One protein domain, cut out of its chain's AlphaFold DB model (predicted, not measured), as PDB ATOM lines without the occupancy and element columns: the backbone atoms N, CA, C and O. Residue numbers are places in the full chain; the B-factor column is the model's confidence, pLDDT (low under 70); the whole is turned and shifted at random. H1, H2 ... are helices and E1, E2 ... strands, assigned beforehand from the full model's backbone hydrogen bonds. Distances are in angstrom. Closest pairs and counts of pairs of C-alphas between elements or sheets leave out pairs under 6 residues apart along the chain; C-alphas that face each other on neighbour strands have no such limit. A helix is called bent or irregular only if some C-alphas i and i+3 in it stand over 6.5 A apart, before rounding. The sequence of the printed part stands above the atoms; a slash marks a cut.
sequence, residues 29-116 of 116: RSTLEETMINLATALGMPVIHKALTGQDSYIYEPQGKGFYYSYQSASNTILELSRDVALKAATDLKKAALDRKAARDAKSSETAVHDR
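This is residues 29 to 116 of the 116 residues of an uncharacterized protein of Pseudomonas kilonensis (UniProt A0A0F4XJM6). One long helix, H2, makes the length of this domain: its first part packs in a small compact head with a short helix, H1, and a two-stranded hairpin, E1 and E2, while its later part sticks out as a long arm, residues 90 to 116, of which 90 to 114 belong to H2. In the head, H1 and the first part of H2 lie side by side and run the same way, and the hairpin is close to both helices. The printed part has 88 residues with two named helices and two named strands, in the order H1, E1, E2, H2; the sheet has the order E1 - E2 and is antiparallel, and the class is mostly helix. The whole is extended, a rod with a radius of gyration of the C-alphas of 21.0 A and spans of 78 by 25 by 16 A.

The printed part begins with helix H1, residues 29 to 42. A tight link of 5 residues joins it to strand E1, residues 48 to 52, and the closest C-alphas of the two are those of Ile 37 and Ile 48, 7.6 A apart. A second tight link of 5 residues leads to strand E2, residues 58 to 62, and E1 and E2 form a hairpin. These two strands are antiparallel, with 163 degrees between their N-to-C directions. The C-alphas of His 49 and Glu 61 face each other at 4.9 A, and those of Leu 52 and Tyr 58 at 4.6 A. Across the pair, N 49 and O 61 are 2.9 A apart and N 59 and O 51 are 2.8 A apart, both within hydrogen-bond range. The closest C-alphas of H1 and E2 are those of Ala 40 and Pro 62, at 7.0 A. After a long link of 11 residues comes helix H2, residues 74 to 114. H2 touches H1 with residues 74 to 85 alone; the closest C-alphas are those of Met 36 and Ile 78, 5.5 A apart. The lines of H1 and H2 stand at a shallow tilt of 22 degrees, and the two run the same way. The closest C-alphas of E2 and H2 are those of Tyr 60 and Thr 77, at 6.8 A, while E1 and H2 are apart. In H1 every O i to N i+4 pair is within hydrogen-bond range; in H2, 36 of 37 are.

H1 runs from Arg 29 to Ala 42, 20.3 A from first to last C-alpha, and its C-alpha 29 is at (46.843, 27.244, 14.779). E1, Ile 48 to Leu 52, measures 13.3 A, and E2, Tyr 58 to Pro 62, measures 13.0 A. H2 runs from Ala 74, with its C-alpha at (49.462, 28.889, 7.067), to His 114, with its C-alpha at (11.491, 13.301, -37.004), a length of 60.2 A. Neither helix is bent or irregular.

The two C-alphas farthest apart are those of Gly 54 and Arg 116, at 77.8 A. Residues 90 to 116 stand free; without them, the body of 61 residues spans 37 by 26 by 17 A, with a radius of gyration of 11.0 A. The printed part has no cut and ends at Arg 116, the chain's last residue. The link from E2 to H2 is long, and the other two links are tight. The mean pLDDT of the printed part is 86.3, and 12 residues are under 70: residues 65 to 68, in the long link, and residues 109 to 116, of which 109 to 114 belong to H2.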
ATOM      1  N   ARG A  29      46.038  28.008  15.724       86.19
ATOM      2  CA  ARG A  29      46.843  27.244  14.779       86.19
ATOM      3  C   ARG A  29      46.035  26.105  14.180       86.19
ATOM      4  O   ARG A  29      45.976  26.015  12.954       86.19
ATOM      5  N   SER A  30      45.363  25.315  15.010       88.38
ATOM      6  CA  SER A  30      44.489  24.243  14.529       88.38
ATOM      7  C   SER A  30      43.351  24.769  13.654       88.38
ATOM      8  O   SER A  30      43.009  24.138  12.662       88.38
ATOM      9  N   THR A  31      42.818  25.961  13.935       91.31
ATOM     10  CA  THR A  31      41.791  26.586  13.077       91.31
ATOM     11  C   THR A  31      42.323  26.908  11.671       91.31
ATOM     12  O   THR A  31      41.628  26.704  10.670       91.31
ATOM     13  N   LEU A  32      43.563  27.398  11.566       92.88
ATOM     14  CA  LEU A  32      44.202  27.657  10.271       92.88
ATOM     15  C   LEU A  32      44.518  26.350   9.532       92.88
ATOM     16  O   LEU A  32      44.296  26.264   8.326       92.88
ATOM     17  N   GLU A  33      44.995  25.331  10.245       92.69
ATOM     18  CA  GLU A  33      45.275  24.007   9.673       92.69
ATOM     19  C   GLU A  33      44.012  23.325   9.150       92.69
ATOM     20  O   GLU A  33      43.997  22.879   8.006       92.69
ATOM     21  N   GLU A  34      42.921  23.377   9.907       94.19
ATOM     22  CA  GLU A  34      41.608  22.894   9.475       94.19
ATOM     23  C   GLU A  34      41.117  23.627   8.216       94.19
ATOM     24  O   GLU A  34      40.579  23.025   7.285       94.19
ATOM     25  N   THR A  35      41.348  24.940   8.131       95.25
ATOM     26  CA  THR A  35      41.006  25.713   6.928       95.25
ATOM     27  C   THR A  35      41.818  25.241   5.717       95.25
ATOM     28  O   THR A  35      41.256  25.073   4.633       95.25
ATOM     29  N   MET A  36      43.119  24.982   5.887       95.19
ATOM     30  CA  MET A  36      43.967  24.437   4.819       95.19
ATOM     31  C   MET A  36      43.495  23.053   4.367       95.19
ATOM     32  O   MET A  36      43.388  22.826   3.164       95.19
ATOM     33  N   ILE A  37      43.166  22.159   5.306       95.31
ATOM     34  CA  ILE A  37      42.668  20.803   5.018       95.31
ATOM     35  C   ILE A  37      41.386  20.867   4.188       95.31
ATOM     36  O   ILE A  37      41.286  20.197   3.159       95.31
ATOM     37  N   ASN A  38      40.427  21.707   4.577       96.44
ATOM     38  CA  ASN A  38      39.162  21.845   3.855       96.44
ATOM     39  C   ASN A  38      39.363  22.362   2.421       96.44
ATOM     40  O   ASN A  38      38.760  21.843   1.479       96.44
ATOM     41  N   LEU A  39      40.244  23.351   2.232       96.31
ATOM     42  CA  LEU A  39      40.552  23.877   0.900       96.31
ATOM     43  C   LEU A  39      41.300  22.854   0.033       96.31
ATOM     44  O   LEU A  39      40.942  22.663  -1.127       96.31
ATOM     45  N   ALA A  40      42.294  22.162   0.592       93.88
ATOM     46  CA  ALA A  40      43.023  21.095  -0.091       93.88
ATOM     47  C   ALA A  40      42.091  19.939  -0.490       93.88
ATOM     48  O   ALA A  40      42.131  19.472  -1.629       93.88
ATOM     49  N   THR A  41      41.167  19.559   0.395       95.06
ATOM     50  CA  THR A  41      40.142  18.540   0.126       95.06
ATOM     51  C   THR A  41      39.258  18.937  -1.056       95.06
ATOM     52  O   THR A  41      39.042  18.132  -1.961       95.06
ATOM     53  N   ALA A  42      38.806  20.194  -1.121       94.81
ATOM     54  CA  ALA A  42      38.010  20.698  -2.246       94.81
ATOM     55  C   ALA A  42      38.766  20.672  -3.592       94.81
ATOM     56  O   ALA A  42      38.148  20.624  -4.660       94.81
ATOM     57  N   LEU A  43      40.100  20.692  -3.543       92.50
ATOM     58  CA  LEU A  43      40.986  20.587  -4.702       92.50
ATOM     59  C   LEU A  43      41.404  19.144  -5.026       92.50
ATOM     60  O   LEU A  43      42.076  18.936  -6.033       92.50
ATOM     61  N   GLY A  44      41.007  18.156  -4.217       92.25
ATOM     62  CA  GLY A  44      41.425  16.762  -4.381       92.25
ATOM     63  C   GLY A  44      42.878  16.497  -3.971       92.25
ATOM     64  O   GLY A  44      43.483  15.548  -4.460       92.25
ATOM     65  N   MET A  45      43.446  17.335  -3.099       92.62
ATOM     66  CA  MET A  45      44.802  17.193  -2.565       92.62
ATOM     67  C   MET A  45      44.750  16.420  -1.238       92.62
ATOM     68  O   MET A  45      44.282  16.972  -0.240       92.62
ATOM     69  N   PRO A  46      45.206  15.155  -1.185       90.19
ATOM     70  CA  PRO A  46      44.997  14.298  -0.017       90.19
ATOM     71  C   PRO A  46      45.953  14.591   1.148       90.19
ATOM     72  O   PRO A  46      45.716  14.134   2.262       90.19
ATOM     73  N   VAL A  47      47.055  15.306   0.896       92.81
ATOM     74  CA  VAL A  47      48.146  15.486   1.861       92.81
ATOM     75  C   VAL A  47      48.676  16.917   1.807       92.81
ATOM     76  O   VAL A  47      48.854  17.484   0.731       92.81
ATOM     77  N   ILE A  48      48.983  17.478   2.977       93.12
ATOM     78  CA  ILE A  48      49.773  18.702   3.132       93.12
ATOM     79  C   ILE A  48      50.964  18.353   4.025       93.12
ATOM     80  O   ILE A  48      50.775  18.032   5.199       93.12
ATOM     81  N   HIS A  49      52.187  18.406   3.498       92.62
ATOM     82  CA  HIS A  49      53.375  18.245   4.337       92.62
ATOM     83  C   HIS A  49      53.592  19.499   5.179       92.62
ATOM     84  O   HIS A  49      53.380  20.618   4.714       92.62
ATOM     85  N   LYS A  50      54.028  19.304   6.422       92.19
ATOM     86  CA  LYS A  50      54.340  20.371   7.372       92.19
ATOM     87  C   LYS A  50      55.762  20.166   7.877       92.19
ATOM     88  O   LYS A  50      56.067  19.106   8.415       92.19
ATOM     89  N   ALA A  51      56.607  21.179   7.736       90.50
ATOM     90  CA  ALA A  51      57.987  21.161   8.216       90.50
ATOM     91  C   ALA A  51      58.253  22.371   9.113       90.50
ATOM     92  O   ALA A  51      57.828  23.479   8.793       90.50
ATOM     93  N   LEU A  52      58.939  22.158  10.237       90.31
ATOM     94  CA  LEU A  52      59.407  23.239  11.103       90.31
ATOM     95  C   LEU A  52      60.740  23.771  10.562       90.31
ATOM     96  O   LEU A  52      61.632  22.999  10.219       90.31
ATOM     97  N   THR A  53      60.862  25.088  10.471       85.81
ATOM     98  CA  THR A  53      62.103  25.780  10.097       85.81
ATOM     99  C   THR A  53      62.940  26.089  11.335       85.81
ATOM    100  O   THR A  53      62.431  26.071  12.452       85.81
ATOM    101  N   GLY A  54      64.212  26.450  11.146       79.31
ATOM    102  CA  GLY A  54      65.099  26.853  12.246       79.31
ATOM    103  C   GLY A  54      64.700  28.153  12.964       79.31
ATOM    104  O   GLY A  54      65.339  28.512  13.944       79.31
ATOM    105  N   GLN A  55      63.674  28.864  12.484       79.94
ATOM    106  CA  GLN A  55      63.162  30.121  13.043       79.94
ATOM    107  C   GLN A  55      61.753  29.964  13.646       79.94
ATOM    108  O   GLN A  55      60.966  30.908  13.619       79.94
ATOM    109  N   ASP A  56      61.391  28.762  14.104       81.31
ATOM    110  CA  ASP A  56      60.080  28.438  14.700       81.31
ATOM    111  C   ASP A  56      58.860  28.749  13.809       81.31
ATOM    112  O   ASP A  56      57.717  28.828  14.265       81.31
ATOM    113  N   SER A  57      59.076  28.884  12.501       81.81
ATOM    114  CA  SER A  57      58.002  28.994  11.514       81.81
ATOM    115  C   SER A  57      57.776  27.653  10.826       81.81
ATOM    116  O   SER A  57      58.700  26.848  10.708       81.81
ATOM    117  N   TYR A  58      56.552  27.399  10.364       89.69
ATOM    118  CA  TYR A  58      56.261  26.194   9.594       89.69
ATOM    119  C   TYR A  58      56.125  26.495   8.110       89.69
ATOM    120  O   TYR A  58      55.467  27.461   7.718       89.69
ATOM    121  N   ILE A  59      56.659  25.580   7.314       90.25
ATOM    122  CA  ILE A  59      56.423  25.478   5.884       90.25
ATOM    123  C   ILE A  59      55.326  24.444   5.646       90.25
ATOM    124  O   ILE A  59      55.346  23.368   6.245       90.25
ATOM    125  N   TYR A  60      54.390  24.776   4.762       91.81
ATOM    126  CA  TYR A  60      53.309  23.898   4.326       91.81
ATOM    127  C   TYR A  60      53.413  23.610   2.842       91.81
ATOM    128  O   TYR A  60      53.536  24.542   2.051       91.81
ATOM    129  N   GLU A  61      53.282  22.348   2.464       92.12
ATOM    130  CA  GLU A  61      53.380  21.913   1.075       92.12
ATOM    131  C   GLU A  61      52.200  21.004   0.695       92.12
ATOM    132  O   GLU A  61      52.248  19.789   0.933       92.12
ATOM    133  N   PRO A  62      51.121  21.577   0.128       91.44
ATOM    134  CA  PRO A  62      50.005  20.813  -0.418       91.44
ATOM    135  C   PRO A  62      50.456  19.940  -1.593       91.44
ATOM    136  O   PRO A  62      50.980  20.430  -2.594       91.44
ATOM    137  N   GLN A  63      50.237  18.635  -1.476       89.50
ATOM    138  CA  GLN A  63      50.645  17.653  -2.475       89.50
ATOM    139  C   GLN A  63      49.613  17.565  -3.607       89.50
ATOM    140  O   GLN A  63      48.408  17.603  -3.367       89.50
ATOM    141  N   GLY A  64      50.086  17.410  -4.849       76.75
ATOM    142  CA  GLY A  64      49.227  17.275  -6.039       76.75
ATOM    143  C   GLY A  64      49.312  18.428  -7.044       76.75
ATOM    144  O   GLY A  64      48.625  18.398  -8.061       76.75
ATOM    145  N   LYS A  65      50.170  19.425  -6.799       67.00
ATOM    146  CA  LYS A  65      50.363  20.589  -7.681       67.00
ATOM    147  C   LYS A  65      51.702  20.625  -8.442       67.00
ATOM    148  O   LYS A  65      51.967  21.583  -9.162       67.00
ATOM    149  N   GLY A  66      52.511  19.567  -8.331       62.78
ATOM    150  CA  GLY A  66      53.870  19.487  -8.882       62.78
ATOM    151  C   GLY A  66      54.946  19.939  -7.886       62.78
ATOM    152  O   GLY A  66      54.632  20.330  -6.763       62.78
ATOM    153  N   PHE A  67      56.219  19.862  -8.287       51.53
ATOM    154  CA  PHE A  67      57.346  20.333  -7.473       51.53
ATOM    155  C   PHE A  67      57.210  21.851  -7.214       51.53
ATOM    156  O   PHE A  67      56.815  22.581  -8.120       51.53
ATOM    157  N   TYR A  68      57.564  22.318  -6.005       57.94
ATOM    158  CA  TYR A  68      57.698  23.738  -5.588       57.94
ATOM    159  C   TYR A  68      56.493  24.474  -4.969       57.94
ATOM    160  O   TYR A  68      56.509  25.702  -4.905       57.94
ATOM    161  N   TYR A  69      55.486  23.786  -4.428       71.62
ATOM    162  CA  TYR A  69      54.356  24.452  -3.753       71.62
ATOM    163  C   TYR A  69      54.486  24.501  -2.226       71.62
ATOM    164  O   TYR A  69      53.579  24.110  -1.497       71.62
ATOM    165  N   SER A  70      55.619  25.007  -1.739       84.94
ATOM    166  CA  SER A  70      55.872  25.181  -0.307       84.94
ATOM    167  C   SER A  70      55.640  26.636   0.116       84.94
ATOM    168  O   SER A  70      56.212  27.566  -0.450       84.94
ATOM    169  N   TYR A  71      54.831  26.849   1.150       88.50
ATOM    170  CA  TYR A  71      54.470  28.170   1.663       88.50
ATOM    171  C   TYR A  71      54.974  28.360   3.091       88.50
ATOM    172  O   TYR A  71      54.726  27.525   3.955       88.50
ATOM    173  N   GLN A  72      55.620  29.494   3.365       85.00
ATOM    174  CA  GLN A  72      56.248  29.803   4.661       85.00
ATOM    175  C   GLN A  72      55.266  30.225   5.777       85.00
ATOM    176  O   GLN A  72      55.686  30.672   6.841       85.00
ATOM    177  N   SER A  73      53.950  30.143   5.555       87.69
ATOM    178  CA  SER A  73      52.951  30.379   6.604       87.69
ATOM    179  C   SER A  73      51.603  29.761   6.247       87.69
ATOM    180  O   SER A  73      51.249  29.678   5.073       87.69
ATOM    181  N   ALA A  74      50.813  29.413   7.268       90.25
ATOM    182  CA  ALA A  74      49.462  28.889   7.067       90.25
ATOM    183  C   ALA A  74      48.551  29.893   6.339       90.25
ATOM    184  O   ALA A  74      47.785  29.509   5.465       90.25
ATOM    185  N   SER A  75      48.659  31.191   6.645       92.38
ATOM    186  CA  SER A  75      47.857  32.227   5.981       92.38
ATOM    187  C   SER A  75      48.156  32.325   4.483       92.38
ATOM    188  O   SER A  75      47.228  32.472   3.689       92.38
ATOM    189  N   ASN A  76      49.428  32.199   4.086       91.00
ATOM    190  CA  ASN A  76      49.810  32.189   2.672       91.00
ATOM    191  C   ASN A  76      49.277  30.938   1.971       91.00
ATOM    192  O   ASN A  76      48.704  31.046   0.890       91.00
ATOM    193  N   THR A  77      49.385  29.772   2.613       92.38
ATOM    194  CA  THR A  77      48.806  28.527   2.096       92.38
ATOM    195  C   THR A  77      47.295  28.650   1.903       92.38
ATOM    196  O   THR A  77      46.789  28.308   0.839       92.38
ATOM    197  N   ILE A  78      46.570  29.186   2.890       95.50
ATOM    198  CA  ILE A  78      45.118  29.411   2.806       95.50
ATOM    199  C   ILE A  78      44.783  30.343   1.644       95.50
ATOM    200  O   ILE A  78      43.865  30.054   0.876       95.50
ATOM    201  N   LEU A  79      45.513  31.453   1.495       94.50
ATOM    202  CA  LEU A  79      45.263  32.408   0.420       94.50
ATOM    203  C   LEU A  79      45.412  31.748  -0.953       94.50
ATOM    204  O   LEU A  79      44.526  31.900  -1.794       94.50
ATOM    205  N   GLU A  80      46.482  30.993  -1.172       93.12
ATOM    206  CA  GLU A  80      46.724  30.340  -2.460       93.12
ATOM    207  C   GLU A  80      45.718  29.219  -2.737       93.12
ATOM    208  O   GLU A  80      45.049  29.253  -3.773       93.12
ATOM    209  N   LEU A  81      45.474  28.324  -1.772       93.56
ATOM    210  CA  LEU A  81      44.449  27.286  -1.918       93.56
ATOM    211  C   LEU A  81      43.057  27.896  -2.166       93.56
ATOM    212  O   LEU A  81      42.285  27.386  -2.975       93.56
ATOM    213  N   SER A  82      42.725  29.024  -1.526       95.38
ATOM    214  CA  SER A  82      41.441  29.703  -1.749       95.38
ATOM    215  C   SER A  82      41.299  30.256  -3.172       95.38
ATOM    216  O   SER A  82      40.211  30.194  -3.754       95.38
ATOM    217  N   ARG A  83      42.393  30.756  -3.764       93.75
ATOM    218  CA  ARG A  83      42.424  31.226  -5.158       93.75
ATOM    219  C   ARG A  83      42.223  30.069  -6.124       93.75
ATOM    220  O   ARG A  83      41.436  30.195  -7.062       93.75
ATOM    221  N   ASP A  84      42.869  28.940  -5.858       92.56
ATOM    222  CA  ASP A  84      42.718  27.730  -6.662       92.56
ATOM    223  C   ASP A  84      41.294  27.185  -6.608       92.56
ATOM    224  O   ASP A  84      40.724  26.849  -7.646       92.56
ATOM    225  N   VAL A  85      40.686  27.147  -5.416       94.81
ATOM    226  CA  VAL A  85      39.290  26.717  -5.248       94.81
ATOM    227  C   VAL A  85      38.361  27.620  -6.057       94.81
ATOM    228  O   VAL A  85      37.492  27.125  -6.777       94.81
ATOM    229  N   ALA A  86      38.565  28.939  -6.006       93.81
ATOM    230  CA  ALA A  86      37.776  29.883  -6.792       93.81
ATOM    231  C   ALA A  86      37.953  29.675  -8.309       93.81
ATOM    232  O   ALA A  86      36.973  29.732  -9.058       93.81
ATOM    233  N   LEU A  87      39.180  29.401  -8.767       92.88
ATOM    234  CA  LEU A  87      39.476  29.112 -10.172       92.88
ATOM    235  C   LEU A  87      38.823  27.801 -10.633       92.88
ATOM    236  O   LEU A  87      38.191  27.769 -11.695       92.88
ATOM    237  N   LYS A  88      38.940  26.740  -9.827       93.06
ATOM    238  CA  LYS A  88      38.313  25.441 -10.081       93.06
ATOM    239  C   LYS A  88      36.800  25.599 -10.191       93.06
ATOM    240  O   LYS A  88      36.226  25.224 -11.208       93.06
ATOM    241  N   ALA A  89      36.172  26.258  -9.217       93.06
ATOM    242  CA  ALA A  89      34.733  26.511  -9.229       93.06
ATOM    243  C   ALA A  89      34.287  27.303 -10.473       93.06
ATOM    244  O   ALA A  89      33.286  26.963 -11.105       93.06
ATOM    245  N   ALA A  90      35.039  28.333 -10.875       92.06
ATOM    246  CA  ALA A  90      34.736  29.099 -12.084       92.06
ATOM    247  C   ALA A  90      34.854  28.255 -13.366       92.06
ATOM    248  O   ALA A  90      34.062  28.426 -14.296       92.06
ATOM    249  N   THR A  91      35.833  27.353 -13.420       93.75
ATOM    250  CA  THR A  91      36.054  26.445 -14.555       93.75
ATOM    251  C   THR A  91      34.955  25.390 -14.638       93.75
ATOM    252  O   THR A  91      34.371  25.205 -15.707       93.75
ATOM    253  N   ASP A  92      34.599  24.781 -13.506       93.12
ATOM    254  CA  ASP A  92      33.529  23.785 -13.402       93.12
ATOM    255  C   ASP A  92      32.178  24.372 -13.845       93.12
ATOM    256  O   ASP A  92      31.445  23.749 -14.613       93.12
ATOM    257  N   LEU A  93      31.876  25.617 -13.453       92.38
ATOM    258  CA  LEU A  93      30.668  26.325 -13.892       92.38
ATOM    259  C   LEU A  93      30.641  26.573 -15.406       92.38
ATOM    260  O   LEU A  93      29.596  26.399 -16.039       92.38
ATOM    261  N   LYS A  94      31.773  26.975 -16.002       93.56
ATOM    262  CA  LYS A  94      31.877  27.173 -17.458       93.56
ATOM    263  C   LYS A  94      31.680  25.860 -18.208       93.56
ATOM    264  O   LYS A  94      30.926  25.834 -19.177       93.56
ATOM    265  N   LYS A  95      32.317  24.785 -17.740       94.00
ATOM    266  CA  LYS A  95      32.168  23.447 -18.318       94.00
ATOM    267  C   LYS A  95      30.710  22.988 -18.257       94.00
ATOM    268  O   LYS A  95      30.134  22.679 -19.291       94.00
ATOM    269  N   ALA A  96      30.068  23.091 -17.093       93.38
ATOM    270  CA  ALA A  96      28.659  22.732 -16.937       93.38
ATOM    271  C   ALA A  96      27.724  23.547 -17.854       93.38
ATOM    272  O   ALA A  96      26.722  23.026 -18.342       93.38
ATOM    273  N   ALA A  97      28.026  24.826 -18.101       93.31
ATOM    274  CA  ALA A  97      27.258  25.645 -19.037       93.31
ATOM    275  C   ALA A  97      27.436  25.192 -20.498       93.31
ATOM    276  O   ALA A  97      26.452  25.147 -21.238       93.31
ATOM    277  N   LEU A  98      28.661  24.836 -20.897       93.81
ATOM    278  CA  LEU A  98      28.957  24.287 -22.224       93.81
ATOM    279  C   LEU A  98      28.268  22.936 -22.433       93.81
ATOM    280  O   LEU A  98      27.589  22.763 -23.443       93.81
ATOM    281  N   ASP A  99      28.347  22.038 -21.452       93.38
ATOM    282  CA  ASP A  99      27.718  20.713 -21.510       93.38
ATOM    283  C   ASP A  99      26.187  20.834 -21.641       93.38
ATOM    284  O   ASP A  99      25.560  20.159 -22.459       93.38
ATOM    285  N   ARG A 100      25.568  21.771 -20.904       93.00
ATOM    286  CA  ARG A 100      24.129  22.074 -21.028       93.00
ATOM    287  C   ARG A 100      23.758  22.637 -22.397       93.00
ATOM    288  O   ARG A 100      22.660  22.360 -22.875       93.00
ATOM    289  N   LYS A 101      24.627  23.451 -23.005       91.81
ATOM    290  CA  LYS A 101      24.405  23.980 -24.356       91.81
ATOM    291  C   LYS A 101      24.481  22.853 -25.387       91.81
ATOM    292  O   LYS A 101      23.536  22.687 -26.147       91.81
ATOM    293  N   ALA A 102      25.529  22.031 -25.333       90.94
ATOM    294  CA  ALA A 102      25.699  20.886 -26.226       90.94
ATOM    295  C   ALA A 102      24.506  19.912 -26.156       90.94
ATOM    296  O   ALA A 102      23.994  19.492 -27.189       90.94
ATOM    297  N   ALA A 103      23.999  19.626 -24.951       89.69
ATOM    298  CA  ALA A 103      22.820  18.777 -24.771       89.69
ATOM    299  C   ALA A 103      21.532  19.378 -25.372       89.69
ATOM    300  O   ALA A 103      20.684  18.645 -25.878       89.69
ATOM    301  N   ARG A 104      21.367  20.710 -25.330       89.75
ATOM    302  CA  ARG A 104      20.227  21.397 -25.970       89.75
ATOM    303  C   ARG A 104      20.322  21.357 -27.491       89.75
ATOM    304  O   ARG A 104      19.317  21.084 -28.146       89.75
ATOM    305  N   ASP A 105      21.511  21.605 -28.031       89.19
ATOM    306  CA  ASP A 105      21.744  21.620 -29.476       89.19
ATOM    307  C   ASP A 105      21.520  20.213 -30.072       89.19
ATOM    308  O   ASP A 105      20.788  20.076 -31.052       89.19
ATOM    309  N   ALA A 106      22.011  19.158 -29.406       82.56
ATOM    310  CA  ALA A 106      21.787  17.763 -29.807       82.56
ATOM    311  C   ALA A 106      20.297  17.365 -29.803       82.56
ATOM    312  O   ALA A 106      19.798  16.760 -30.756       82.56
ATOM    313  N   LYS A 107      19.547  17.773 -28.770       77.50
ATOM    314  CA  LYS A 107      18.109  17.482 -28.674       77.50
ATOM    315  C   LYS A 107      17.296  18.188 -29.765       77.50
ATOM    316  O   LYS A 107      16.323  17.626 -30.259       77.50
ATOM    317  N   SER A 108      17.715  19.394 -30.156       72.94
ATOM    318  CA  SER A 108      17.074  20.182 -31.220       72.94
ATOM    319  C   SER A 108      17.309  19.572 -32.608       72.94
ATOM    320  O   SER A 108      16.423  19.622 -33.459       72.94
ATOM    321  N   SER A 109      18.474  18.950 -32.837       68.00
ATOM    322  CA  SER A 109      18.748  18.221 -34.082       68.00
ATOM    323  C   SER A 109      17.970  16.908 -34.205       68.00
ATOM    324  O   SER A 109      17.556  16.570 -35.307       68.00
ATOM    325  N   GLU A 110      17.714  16.192 -33.107       65.44
ATOM    326  CA  GLU A 110      16.920  14.951 -33.136       65.44
ATOM    327  C   GLU A 110      15.434  15.211 -33.421       65.44
ATOM    328  O   GLU A 110      14.808  14.457 -34.162       65.44
ATOM    329  N   THR A 111      14.868  16.305 -32.895       64.19
ATOM    330  CA  THR A 111      13.460  16.657 -33.167       64.19
ATOM    331  C   THR A 111      13.257  17.115 -34.613       64.19
ATOM    332  O   THR A 111      12.265  16.753 -35.235       64.19
ATOM    333  N   ALA A 112      14.225  17.833 -35.192       60.81
ATOM    334  CA  ALA A 112      14.156  18.310 -36.576       60.81
ATOM    335  C   ALA A 112      14.257  17.197 -37.643       60.81
ATOM    336  O   ALA A 112      13.923  17.435 -38.803       60.81
ATOM    337  N   VAL A 113      14.736  16.003 -37.275       58.69
ATOM    338  CA  VAL A 113      14.836  14.837 -38.171       58.69
ATOM    339  C   VAL A 113      13.557  13.992 -38.157       58.69
ATOM    340  O   VAL A 113      13.309  13.280 -39.120       58.69
ATOM    341  N   HIS A 114      12.732  14.081 -37.109       54.97
ATOM    342  CA  HIS A 114      11.491  13.301 -37.004       54.97
ATOM    343  C   HIS A 114      10.264  13.992 -37.629       54.97
ATOM    344  O   HIS A 114       9.263  13.331 -37.877       54.97
ATOM    345  N   ASP A 115      10.363  15.295 -37.919       55.03
ATOM    346  CA  ASP A 115       9.338  16.100 -38.610       55.03
ATOM    347  C   ASP A 115       9.575  16.218 -40.140       55.03
ATOM    348  O   ASP A 115       8.995  17.084 -40.799       55.03
ATOM    349  N   ARG A 116      10.443  15.377 -40.722       49.84
ATOM    350  CA  ARG A 116      10.682  15.266 -42.176       49.84
ATOM    351  C   ARG A 116      10.355  13.867 -42.671       49.84
ATOM    352  O   ARG A 116       9.846  13.782 -43.810       49.84
TER     353      ARG A 116